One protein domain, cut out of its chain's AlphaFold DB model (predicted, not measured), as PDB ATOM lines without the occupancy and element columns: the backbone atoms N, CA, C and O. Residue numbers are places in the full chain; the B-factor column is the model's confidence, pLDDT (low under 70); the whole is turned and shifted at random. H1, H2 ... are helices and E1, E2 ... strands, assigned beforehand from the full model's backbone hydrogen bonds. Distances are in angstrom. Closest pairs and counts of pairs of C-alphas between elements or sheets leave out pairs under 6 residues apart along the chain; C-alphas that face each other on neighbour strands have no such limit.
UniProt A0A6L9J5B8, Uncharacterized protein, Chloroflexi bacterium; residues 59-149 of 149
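AT A GLANCE: This is residues 59 to 149 of the 149 residues of an uncharacterized protein of Chloroflexi bacterium (UniProt A0A6L9J5B8). Two antiparallel sheets, E1-E2-E3 and E4-E5-E6-E7, are partly face to face as a loose sandwich, with the short helix H1 at one end joining them. The long hairpin of E1 and E2 runs on past the other sheet as a twisted arm, ending in the link at residues 71 to 75. The 91 printed residues are mostly strand, in the order E1 E2 E3 H1 E4 E5 E6 E7, each sheet a meander, every strand the antiparallel neighbour of the one before. The whole is loose, radius of gyration of the C-alphas 15.3 A, spanning 52 by 32 by 18 A.

HOW THE PARTS SIT: E1, residues 59 to 70, and E2, residues 76 to 90, form a hairpin, with N 61 and O 86 3.0 A apart. E3, residues 97 to 104, forms a hairpin with E2, with N 87 and O 101 at 2.9 A. H1, residues 105 to 112, has every O i to N i+4 pair within hydrogen-bond range and stands at this sheet's level. E4, residues 118 to 123, and E5, residues 126 to 130, form a hairpin, with N 120 and O 128 at 2.8 A; H1 is on their sheet, at a height of 9.1 A. E6, residues 135 to 140, has N 137 3.0 A from O 129 of E5. E7, residues 143 to 148, has N 145 3.1 A from O 138 of E6. Between the sheets, the closest C-alphas of E3 and E4 are those of Val 100 and Asn 123, 6.2 A.

IN THESE COORDINATES: E1 begins at C-alpha 59 (105.607, 91.309, 123.234), spans 32.7 A and bends by 61 degrees at residue 67. E2 spans 40.1 A; E3, 19.4 A, bends by 56 degrees at residue 100. H1 spans 10.3 A, E4 15.0 A, E5 13.8 A and E6 16.7 A. E7, 17.5 A, ends at C-alpha 148 (106.848, 107.306, 125.257).

THE WHOLE: The C-alphas farthest apart, of Asp 73 and Glu 93, are 53.5 A apart. The printed part has no cut and no long link, and no printed residue is under 70 in pLDDT.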
ATOM      1  N   ALA A  59     104.276  90.711 123.292       95.31
ATOM      2  CA  ALA A  59     105.607  91.309 123.234       95.31
ATOM      3  C   ALA A  59     105.618  92.428 122.186       95.31
ATOM      4  O   ALA A  59     105.096  92.252 121.080       95.31
ATOM      5  N   VAL A  60     106.193  93.577 122.534       97.06
ATOM      6  CA  VAL A  60     106.223  94.767 121.669       97.06
ATOM      7  C   VAL A  60     107.656  95.051 121.243       97.06
ATOM      8  O   VAL A  60     108.537  95.072 122.094       97.06
ATOM      9  N   TYR A  61     107.886  95.303 119.955       95.88
ATOM     10  CA  TYR A  61     109.217  95.597 119.416       95.88
ATOM     11  C   TYR A  61     109.189  96.806 118.491       95.88
ATOM     12  O   TYR A  61     108.254  96.955 117.694       95.88
ATOM     13  N   TYR A  62     110.264  97.592 118.537       95.25
ATOM     14  CA  TYR A  62     110.611  98.507 117.461       95.25
ATOM     15  C   TYR A  62     111.392  97.789 116.364       95.25
ATOM     16  O   TYR A  62     112.218  96.915 116.624       95.25
ATOM     17  N   HIS A  63     111.131  98.197 115.128       91.94
ATOM     18  CA  HIS A  63     111.909  97.833 113.954       91.94
ATOM     19  C   HIS A  63     112.592  99.080 113.436       91.94
ATOM     20  O   HIS A  63     111.957 100.128 113.320       91.94
ATOM     21  N   TYR A  64     113.864  98.950 113.084       90.19
ATOM     22  CA  TYR A  64     114.642 100.033 112.513       90.19
ATOM     23  C   TYR A  64     115.193  99.621 111.156       90.19
ATOM     24  O   TYR A  64     115.552  98.466 110.926       90.19
ATOM     25  N   THR A  65     115.275 100.589 110.253       88.00
ATOM     26  CA  THR A  65     115.988 100.456 108.988       88.00
ATOM     27  C   THR A  65     117.141 101.442 108.967       88.00
ATOM     28  O   THR A  65     116.936 102.638 109.175       88.00
ATOM     29  N   ALA A  66     118.337 100.952 108.650       89.94
ATOM     30  CA  ALA A  66     119.486 101.806 108.402       89.94
ATOM     31  C   ALA A  66     119.243 102.656 107.147       89.94
ATOM     32  O   ALA A  66     119.015 102.128 106.053       89.94
ATOM     33  N   GLN A  67     119.303 103.975 107.293       87.69
ATOM     34  CA  GLN A  67     119.151 104.928 106.199       87.69
ATOM     35  C   GLN A  67     120.303 105.926 106.185       87.69
ATOM     36  O   GLN A  67     120.908 106.230 107.212       87.69
ATOM     37  N   GLN A  68     120.603 106.454 104.999       92.94
ATOM     38  CA  GLN A  68     121.522 107.576 104.875       92.94
ATOM     39  C   GLN A  68     120.802 108.860 105.297       92.94
ATOM     40  O   GLN A  68     119.880 109.315 104.623       92.94
ATOM     41  N   LEU A  69     121.246 109.428 106.411       88.62
ATOM     42  CA  LEU A  69     120.778 110.680 106.987       88.62
ATOM     43  C   LEU A  69     121.812 111.781 106.753       88.62
ATOM     44  O   LEU A  69     122.940 111.513 106.337       88.62
ATOM     45  N   VAL A  70     121.415 113.025 107.008       91.75
ATOM     46  CA  VAL A  70     122.280 114.203 106.918       91.75
ATOM     47  C   VAL A  70     122.198 114.941 108.248       91.75
ATOM     48  O   VAL A  70     121.092 115.205 108.717       91.75
ATOM     49  N   ASN A  71     123.342 115.212 108.873       89.19
ATOM     50  CA  ASN A  71     123.398 115.949 110.138       89.19
ATOM     51  C   ASN A  71     123.225 117.466 109.920       89.19
ATOM     52  O   ASN A  71     123.153 117.941 108.783       89.19
ATOM     53  N   ASP A  72     123.185 118.235 111.011       91.81
ATOM     54  CA  ASP A  72     123.006 119.695 110.971       91.81
ATOM     55  C   ASP A  72     124.127 120.429 110.203       91.81
ATOM     56  O   ASP A  72     123.902 121.511 109.659       91.81
ATOM     57  N   ASP A  73     125.311 119.817 110.099       92.81
ATOM     58  CA  ASP A  73     126.466 120.335 109.357       92.81
ATOM     59  C   ASP A  73     126.439 119.962 107.857       92.81
ATOM     60  O   ASP A  73     127.314 120.368 107.087       92.81
ATOM     61  N   GLY A  74     125.424 119.214 107.407       92.06
ATOM     62  CA  GLY A  74     125.274 118.783 106.016       92.06
ATOM     63  C   GLY A  74     126.065 117.522 105.646       92.06
ATOM     64  O   GLY A  74     126.126 117.163 104.466       92.06
ATOM     65  N   GLU A  75     126.664 116.835 106.618       93.19
ATOM     66  CA  GLU A  75     127.415 115.601 106.405       93.19
ATOM     67  C   GLU A  75     126.494 114.378 106.426       93.19
ATOM     68  O   GLU A  75     125.627 114.227 107.290       93.19
ATOM     69  N   ALA A  76     126.697 113.478 105.462       91.81
ATOM     70  CA  ALA A  76     125.936 112.242 105.379       91.81
ATOM     71  C   ALA A  76     126.474 111.184 106.352       91.81
ATOM     72  O   ALA A  76     127.679 110.931 106.397       91.81
ATOM     73  N   TYR A  77     125.574 110.503 107.055       88.56
ATOM     74  CA  TYR A  77     125.886 109.368 107.924       88.56
ATOM     75  C   TYR A  77     124.821 108.276 107.784       88.56
ATOM     76  O   TYR A  77     123.731 108.528 107.279       88.56
ATOM     77  N   ILE A  78     125.132 107.048 108.201       90.38
ATOM     78  CA  ILE A  78     124.126 105.986 108.308       90.38
ATOM     79  C   ILE A  78     123.537 106.044 109.711       90.38
ATOM     80  O   ILE A  78     124.279 105.933 110.688       90.38
ATOM     81  N   GLY A  79     122.226 106.237 109.802       87.88
ATOM     82  CA  GLY A  79     121.488 106.210 111.056       87.88
ATOM     83  C   GLY A  79     120.319 105.243 110.987       87.88
ATOM     84  O   GLY A  79     119.782 104.969 109.912       87.88
ATOM     85  N   ASP A  80     119.927 104.736 112.147       88.56
ATOM     86  CA  ASP A  80     118.754 103.886 112.284       88.56
ATOM     87  C   ASP A  80     117.495 104.748 112.353       88.56
ATOM     88  O   ASP A  80     117.372 105.642 113.191       88.56
ATOM     89  N   VAL A  81     116.556 104.482 111.449       87.06
ATOM     90  CA  VAL A  81     115.258 105.159 111.388       87.06
ATOM     91  C   VAL A  81     114.177 104.153 111.742       87.06
ATOM     92  O   VAL A  81     114.177 103.041 111.211       87.06
ATOM     93  N   LEU A  82     113.251 104.541 112.623       87.69
ATOM     94  CA  LEU A  82     112.105 103.710 112.985       87.69
ATOM     95  C   LEU A  82     111.327 103.327 111.719       87.69
ATOM     96  O   LEU A  82     110.799 104.185 111.012       87.69
ATOM     97  N   SER A  83     111.265 102.032 111.429       91.62
ATOM     98  CA  SER A  83     110.585 101.479 110.257       91.62
ATOM     99  C   SER A  83     109.261 100.803 110.596       91.62
ATOM    100  O   SER A  83     108.451 100.578 109.697       91.62
ATOM    101  N   GLY A  84     109.024 100.487 111.871       94.88
ATOM    102  CA  GLY A  84     107.744  99.951 112.314       94.88
ATOM    103  C   GLY A  84     107.696  99.566 113.789       94.88
ATOM    104  O   GLY A  84     108.715  99.502 114.475       94.88
ATOM    105  N   ILE A  85     106.488  99.264 114.253       97.69
ATOM    106  CA  ILE A  85     106.198  98.669 115.557       97.69
ATOM    107  C   ILE A  85     105.514  97.332 115.298       97.69
ATOM    108  O   ILE A  85     104.522  97.272 114.568       97.69
ATOM    109  N   SER A  86     106.003  96.261 115.921       97.88
ATOM    110  CA  SER A  86     105.303  94.973 115.901       97.88
ATOM    111  C   SER A  86     104.794  94.595 117.278       97.88
ATOM    112  O   SER A  86     105.538  94.690 118.257       97.88
ATOM    113  N   VAL A  87     103.572  94.070 117.321       98.12
ATOM    114  CA  VAL A  87     103.012  93.410 118.498       98.12
ATOM    115  C   VAL A  87     102.870  91.928 118.189       98.12
ATOM    116  O   VAL A  87     102.244  91.535 117.197       98.12
ATOM    117  N   TRP A  88     103.452  91.111 119.055       96.88
ATOM    118  CA  TRP A  88     103.398  89.659 118.993       96.88
ATOM    119  C   TRP A  88     102.516  89.147 120.116       96.88
ATOM    120  O   TRP A  88     102.762  89.476 121.270       96.88
ATOM    121  N   TYR A  89     101.509  88.346 119.797       95.00
ATOM    122  CA  TYR A  89     100.757  87.597 120.792       95.00
ATOM    123  C   TYR A  89     101.600  86.420 121.279       95.00
ATOM    124  O   TYR A  89     102.170  85.693 120.467       95.00
ATOM    125  N   VAL A  90     101.679  86.231 122.594       91.38
ATOM    126  CA  VAL A  90     102.374  85.097 123.206       91.38
ATOM    127  C   VAL A  90     101.324  84.089 123.642       91.38
ATOM    128  O   VAL A  90     100.558  84.341 124.573       91.38
ATOM    129  N   ASN A  91     101.279  82.937 122.974       84.69
ATOM    130  CA  ASN A  91     100.354  81.878 123.346       84.69
ATOM    131  C   ASN A  91     100.787  81.268 124.697       84.69
ATOM    132  O   ASN A  91     101.869  80.680 124.772       84.69
ATOM    133  N   PRO A  92      99.964  81.359 125.759       80.38
ATOM    134  CA  PRO A  92     100.356  80.911 127.094       80.38
ATOM    135  C   PRO A  92     100.446  79.384 127.220       80.38
ATOM    136  O   PRO A  92     101.101  78.884 128.130       80.38
ATOM    137  N   GLU A  93      99.800  78.631 126.325       84.06
ATOM    138  CA  GLU A  93      99.816  77.165 126.342       84.06
ATOM    139  C   GLU A  93     101.070  76.600 125.671       84.06
ATOM    140  O   GLU A  93     101.578  75.555 126.078       84.06
ATOM    141  N   THR A  94     101.572  77.278 124.636       82.94
ATOM    142  CA  THR A  94     102.684  76.783 123.805       82.94
ATOM    143  C   THR A  94     103.970  77.591 123.951       82.94
ATOM    144  O   THR A  94     105.013  77.143 123.479       82.94
ATOM    145  N   ALA A  95     103.910  78.765 124.586       78.31
ATOM    146  CA  ALA A  95     104.985  79.758 124.649       78.31
ATOM    147  C   ALA A  95     105.507  80.207 123.267       78.31
ATOM    148  O   ALA A  95     106.611  80.742 123.158       78.31
ATOM    149  N   VAL A  96     104.721  80.006 122.205       83.38
ATOM    150  CA  VAL A  96     105.044  80.468 120.851       83.38
ATOM    151  C   VAL A  96     104.500  81.881 120.657       83.38
ATOM    152  O   VAL A  96     103.344  82.163 120.979       83.38
ATOM    153  N   GLY A  97     105.351  82.763 120.134       88.38
ATOM    154  CA  GLY A  97     104.974  84.111 119.728       88.38
ATOM    155  C   GLY A  97     104.496  84.148 118.277       88.38
ATOM    156  O   GLY A  97     105.183  83.644 117.390       88.38
ATOM    157  N   GLU A  98     103.367  84.801 118.025       92.94
ATOM    158  CA  GLU A  98     102.838  85.057 116.682       92.94
ATOM    159  C   GLU A  98     102.647  86.560 116.474       92.94
ATOM    160  O   GLU A  98     102.031  87.236 117.297       92.94
ATOM    161  N   MET A  99     103.171  87.108 115.375       96.19
ATOM    162  CA  MET A  99     102.972  88.521 115.058       96.19
ATOM    163  C   MET A  99     101.505  88.754 114.697       96.19
ATOM    164  O   MET A  99     100.988  88.154 113.756       96.19
ATOM    165  N   VAL A 100     100.847  89.650 115.427       97.38
ATOM    166  CA  VAL A 100      99.422  89.962 115.235       97.38
ATOM    167  C   VAL A 100      99.198  91.366 114.695       97.38
ATOM    168  O   VAL A 100      98.200  91.599 114.015       97.38
ATOM    169  N   ILE A 101     100.120  92.290 114.972       98.38
ATOM    170  CA  ILE A 101     100.109  93.659 114.458       98.38
ATOM    171  C   ILE A 101     101.506  93.991 113.947       98.38
ATOM    172  O   ILE A 101     102.499  93.756 114.638       98.38
ATOM    173  N   TYR A 102     101.553  94.602 112.767       97.94
ATOM    174  CA  TYR A 102     102.699  95.342 112.264       97.94
ATOM    175  C   TYR A 102     102.193  96.701 111.787       97.94
ATOM    176  O   TYR A 102     101.394  96.749 110.855       97.94
ATOM    177  N   ALA A 103     102.612  97.769 112.459       97.38
ATOM    178  CA  ALA A 103     102.383  99.142 112.026       97.38
ATOM    179  C   ALA A 103     103.670  99.653 111.389       97.38
ATOM    180  O   ALA A 103     104.718  99.664 112.045       97.38
ATOM    181  N   ASP A 104     103.609 100.032 110.119       96.75
ATOM    182  CA  ASP A 104     104.785 100.532 109.419       96.75
ATOM    183  C   ASP A 104     105.051 102.015 109.734       96.75
ATOM    184  O   ASP A 104     104.292 102.693 110.434       96.75
ATOM    185  N   SER A 105     106.159 102.546 109.220       92.81
ATOM    186  CA  SER A 105     106.518 103.952 109.410       92.81
ATOM    187  C   SER A 105     105.452 104.940 108.913       92.81
ATOM    188  O   SER A 105     105.391 106.059 109.422       92.81
ATOM    189  N   ALA A 106     104.634 104.571 107.921       94.62
ATOM    190  CA  ALA A 106     103.578 105.438 107.406       94.62
ATOM    191  C   ALA A 106     102.386 105.477 108.370       94.62
ATOM    192  O   ALA A 106     101.906 106.572 108.674       94.62
ATOM    193  N   ASP A 107     101.975 104.326 108.907       96.50
ATOM    194  CA  ASP A 107     100.937 104.239 109.942       96.50
ATOM    195  C   ASP A 107     101.341 105.027 111.195       96.50
ATOM    196  O   ASP A 107     100.566 105.830 111.725       96.50
ATOM    197  N   ILE A 108     102.593 104.855 111.632       94.69
ATOM    198  CA  ILE A 108     103.153 105.567 112.787       94.69
ATOM    199  C   ILE A 108     103.181 107.073 112.519       94.69
ATOM    200  O   ILE A 108     102.684 107.855 113.327       94.69
ATOM    201  N   SER A 109     103.699 107.494 111.361       94.00
ATOM    202  CA  SER A 109     103.743 108.914 110.994       94.00
ATOM    203  C   SER A 109     102.345 109.528 110.941       94.00
ATOM    204  O   SER A 109     102.160 110.664 111.377       94.00
ATOM    205  N   ALA A 110     101.348 108.807 110.426       94.69
ATOM    206  CA  ALA A 110      99.972 109.290 110.393       94.69
ATOM    207  C   ALA A 110      99.416 109.512 111.809       94.69
ATOM    208  O   ALA A 110      98.784 110.539 112.055       94.69
ATOM    209  N   ALA A 111      99.697 108.600 112.741       95.62
ATOM    210  CA  ALA A 111      99.265 108.714 114.130       95.62
ATOM    211  C   ALA A 111      99.936 109.887 114.862       95.62
ATOM    212  O   ALA A 111      99.237 110.704 115.460       95.62
ATOM    213  N   LEU A 112     101.259 110.039 114.727       93.56
ATOM    214  CA  LEU A 112     102.016 111.152 115.322       93.56
ATOM    215  C   LEU A 112     101.485 112.526 114.882       93.56
ATOM    216  O   LEU A 112     101.472 113.479 115.658       93.56
ATOM    217  N   ASN A 113     101.016 112.627 113.636       95.00
ATOM    218  CA  ASN A 113     100.498 113.868 113.057       95.00
ATOM    219  C   ASN A 113      98.990 114.081 113.274       95.00
ATOM    220  O   ASN A 113      98.456 115.102 112.835       95.00
ATOM    221  N   ALA A 114      98.282 113.150 113.919       93.75
ATOM    222  CA  ALA A 114      96.828 113.228 114.049       93.75
ATOM    223  C   ALA A 114      96.359 114.339 115.003       93.75
ATOM    224  O   ALA A 114      95.263 114.870 114.833       93.75
ATOM    225  N   GLY A 115      97.176 114.697 116.001       93.56
ATOM    226  CA  GLY A 115      96.831 115.698 117.020       93.56
ATOM    227  C   GLY A 115      95.709 115.270 117.978       93.56
ATOM    228  O   GLY A 115      95.215 116.091 118.747       93.56
ATOM    229  N   THR A 116      95.295 114.004 117.924       96.69
ATOM    230  CA  THR A 116      94.298 113.367 118.791       96.69
ATOM    231  C   THR A 116      94.728 111.932 119.081       96.69
ATOM    232  O   THR A 116      95.598 111.403 118.393       96.69
ATOM    233  N   ASP A 117      94.070 111.271 120.033       97.50
ATOM    234  CA  ASP A 117      94.246 109.832 120.238       97.50
ATOM    235  C   ASP A 117      93.848 109.046 118.977       97.50
ATOM    236  O   ASP A 117      92.807 109.307 118.360       97.50
ATOM    237  N   VAL A 118      94.677 108.074 118.597       97.88
ATOM    238  CA  VAL A 118      94.513 107.247 117.398       97.88
ATOM    239  C   VAL A 118      94.762 105.785 117.729       97.88
ATOM    240  O   VAL A 118      95.802 105.422 118.268       97.88
ATOM    241  N   GLN A 119      93.840 104.918 117.311       98.31
ATOM    242  CA  GLN A 119      94.128 103.494 117.173       98.31
ATOM    243  C   GLN A 119      94.872 103.277 115.853       98.31
ATOM    244  O   GLN A 119      94.293 103.451 114.782       98.31
ATOM    245  N   ILE A 120      96.142 102.887 115.939       98.19
ATOM    246  CA  ILE A 120      97.012 102.636 114.784       98.19
ATOM    247  C   ILE A 120      96.590 101.335 114.100       98.19
ATOM    248  O   ILE A 120      96.386 101.291 112.892       98.19
ATOM    249  N   ALA A 121      96.423 100.272 114.887       98.19
ATOM    250  CA  ALA A 121      96.067  98.956 114.379       98.19
ATOM    251  C   ALA A 121      95.332  98.131 115.439       98.19
ATOM    252  O   ALA A 121      95.495  98.340 116.642       98.19
ATOM    253  N   ALA A 122      94.530  97.167 114.988       97.88
ATOM    254  CA  ALA A 122      93.850  96.224 115.862       97.88
ATOM    255  C   ALA A 122      93.710  94.855 115.196       97.88
ATOM    256  O   ALA A 122      93.354  94.765 114.020       97.88
ATOM    257  N   ASN A 123      93.949  93.792 115.958       97.69
ATOM    258  CA  ASN A 123      93.741  92.419 115.515       97.69
ATOM    259  C   ASN A 123      93.461  91.505 116.714       97.69
ATOM    260  O   ASN A 123      94.136  91.599 117.733       97.69
ATOM    261  N   GLY A 124      92.463  90.625 116.614       92.75
ATOM    262  CA  GLY A 124      92.200  89.609 117.643       92.75
ATOM    263  C   GLY A 124      91.931  90.152 119.057       92.75
ATOM    264  O   GLY A 124      92.240  89.476 120.030       92.75
ATOM    265  N   GLY A 125      91.390  91.370 119.190       94.50
ATOM    266  CA  GLY A 125      91.187  92.022 120.494       94.50
ATOM    267  C   GLY A 125      92.450  92.649 121.098       94.50
ATOM    268  O   GLY A 125      92.411  93.115 122.235       94.50
ATOM    269  N   ILE A 126      93.546  92.677 120.337       98.06
ATOM    270  CA  ILE A 126      94.778  93.400 120.644       98.06
ATOM    271  C   ILE A 126      94.764  94.706 119.852       98.06
ATOM    272  O   ILE A 126      94.426  94.697 118.666       98.06
ATOM    273  N   THR A 127      95.117  95.821 120.485       98.50
ATOM    274  CA  THR A 127      95.197  97.136 119.830       98.50
ATOM    275  C   THR A 127      96.556  97.774 120.057       98.50
ATOM    276  O   THR A 127      97.126  97.633 121.134       98.50
ATOM    277  N   LEU A 128      97.062  98.473 119.042       98.69
ATOM    278  CA  LEU A 128      98.186  99.401 119.126       98.69
ATOM    279  C   LEU A 128      97.646 100.804 118.861       98.69
ATOM    280  O   LEU A 128      96.916 101.016 117.890       98.69
ATOM    281  N   ASN A 129      98.010 101.754 119.708       98.44
ATOM    282  CA  ASN A 129      97.442 103.090 119.697       98.44
ATOM    283  C   ASN A 129      98.514 104.136 120.017       98.44
ATOM    284  O   ASN A 129      99.584 103.799 120.525       98.44
ATOM    285  N   TYR A 130      98.193 105.395 119.748       98.12
ATOM    286  CA  TYR A 130      99.001 106.566 120.053       98.12
ATOM    287  C   TYR A 130      98.123 107.666 120.643       98.12
ATOM    288  O   TYR A 130      97.003 107.881 120.174       98.12
ATOM    289  N   SER A 131      98.607 108.330 121.689       97.12
ATOM    290  CA  SER A 131      97.875 109.376 122.395       97.12
ATOM    291  C   SER A 131      98.295 110.747 121.897       97.12
ATOM    292  O   SER A 131      99.464 110.970 121.582       97.12
ATOM    293  N   ALA A 132      97.358 111.694 121.911       93.94
ATOM    294  CA  ALA A 132      97.650 113.107 121.689       93.94
ATOM    295  C   ALA A 132      98.742 113.646 122.632       93.94
ATOM    296  O   ALA A 132      99.444 114.590 122.270       93.94
ATOM    297  N   ASP A 133      98.901 113.027 123.806       92.56
ATOM    298  CA  ASP A 133      99.886 113.402 124.820       92.56
ATOM    299  C   ASP A 133     101.292 112.819 124.560       92.56
ATOM    300  O   ASP A 133     102.211 113.078 125.333       92.56
ATOM    301  N   GLY A 134     101.489 112.072 123.463       93.88
ATOM    302  CA  GLY A 134     102.817 111.625 123.021       93.88
ATOM    303  C   GLY A 134     103.230 110.218 123.455       93.88
ATOM    304  O   GLY A 134     104.412 109.895 123.403       93.88
ATOM    305  N   ALA A 135     102.283 109.371 123.861       95.81
ATOM    306  CA  ALA A 135     102.561 107.997 124.278       95.81
ATOM    307  C   ALA A 135     101.933 106.971 123.328       95.81
ATOM    308  O   ALA A 135     100.765 107.093 122.949       95.81
ATOM    309  N   PHE A 136     102.674 105.917 123.000       97.62
ATOM    310  CA  PHE A 136     102.089 104.705 122.441       97.62
ATOM    311  C   PHE A 136     101.517 103.835 123.557       97.62
ATOM    312  O   PHE A 136     102.014 103.830 124.685       97.62
ATOM    313  N   TRP A 137     100.493 103.044 123.242       97.94
ATOM    314  CA  TRP A 137     100.086 101.959 124.126       97.94
ATOM    315  C   TRP A 137      99.515 100.762 123.377       97.94
ATOM    316  O   TRP A 137      98.865 100.887 122.332       97.94
ATOM    317  N   VAL A 138      99.733  99.587 123.960       98.31
ATOM    318  CA  VAL A 138      99.128  98.328 123.539       98.31
ATOM    319  C   VAL A 138      98.085  97.893 124.563       98.31
ATOM    320  O   VAL A 138      98.298  98.021 125.769       98.31
ATOM    321  N   SER A 139      96.962  97.353 124.099       98.00
ATOM    322  CA  SER A 139      95.970  96.706 124.964       98.00
ATOM    323  C   SER A 139      95.693  95.287 124.485       98.00
ATOM    324  O   SER A 139      95.564  95.061 123.285       98.00
ATOM    325  N   ALA A 140      95.605  94.337 125.416       96.56
ATOM    326  CA  ALA A 140      95.329  92.925 125.149       96.56
ATOM    327  C   ALA A 140      94.493  92.329 126.296       96.56
ATOM    328  O   ALA A 140      95.016  91.896 127.325       96.56
ATOM    329  N   GLY A 141      93.165  92.336 126.148       93.38
ATOM    330  CA  GLY A 141      92.261  91.974 127.243       93.38
ATOM    331  C   GLY A 141      92.392  92.947 128.423       93.38
ATOM    332  O   GLY A 141      92.186  94.144 128.256       93.38
ATOM    333  N   ALA A 142      92.722  92.439 129.614       93.81
ATOM    334  CA  ALA A 142      92.956  93.266 130.805       93.81
ATOM    335  C   ALA A 142      94.377  93.861 130.873       93.81
ATOM    336  O   ALA A 142      94.644  94.707 131.723       93.81
ATOM    337  N   TYR A 143      95.289  93.414 130.005       95.88
ATOM    338  CA  TYR A 143      96.654  93.921 129.952       95.88
ATOM    339  C   TYR A 143      96.715  95.240 129.179       95.88
ATOM    340  O   TYR A 143      96.147  95.352 128.089       95.88
ATOM    341  N   SER A 144      97.457  96.205 129.721       96.62
ATOM    342  CA  SER A 144      97.820  97.447 129.044       96.62
ATOM    343  C   SER A 144      99.280  97.778 129.329       96.62
ATOM    344  O   SER A 144      99.750  97.595 130.453       96.62
ATOM    345  N   PHE A 145      99.987  98.265 128.316       96.50
ATOM    346  CA  PHE A 145     101.359  98.748 128.439       96.50
ATOM    347  C   PHE A 145     101.535  99.983 127.563       96.50
ATOM    348  O   PHE A 145     101.204  99.944 126.378       96.50
ATOM    349  N   SER A 146     102.040 101.063 128.153       96.44
ATOM    350  CA  SER A 146     102.283 102.343 127.494       96.44
ATOM    351  C   SER A 146     103.751 102.727 127.586       96.44
ATOM    352  O   SER A 146     104.401 102.435 128.591       96.44
ATOM    353  N   TRP A 147     104.251 103.403 126.560       94.25
ATOM    354  CA  TRP A 147     105.614 103.913 126.499       94.25
ATOM    355  C   TRP A 147     105.652 105.215 125.700       94.25
ATOM    356  O   TRP A 147     104.775 105.468 124.870       94.25
ATOM    357  N   ASP A 148     106.658 106.042 125.966       91.88
ATOM    358  CA  ASP A 148     106.848 107.306 125.257       91.88
ATOM    359  C   ASP A 148     107.201 107.053 123.786       91.88
ATOM    360  O   ASP A 148     107.913 106.092 123.466       91.88
ATOM    361  N   ALA A 149     106.664 107.894 122.899       85.38
ATOM    362  CA  ALA A 149     106.869 107.767 121.462       85.38
ATOM    363  C   ALA A 149     108.301 108.062 121.019       85.38
ATOM    364  O   ALA A 149     108.887 109.068 121.480       85.38
TER     365      ALA A 149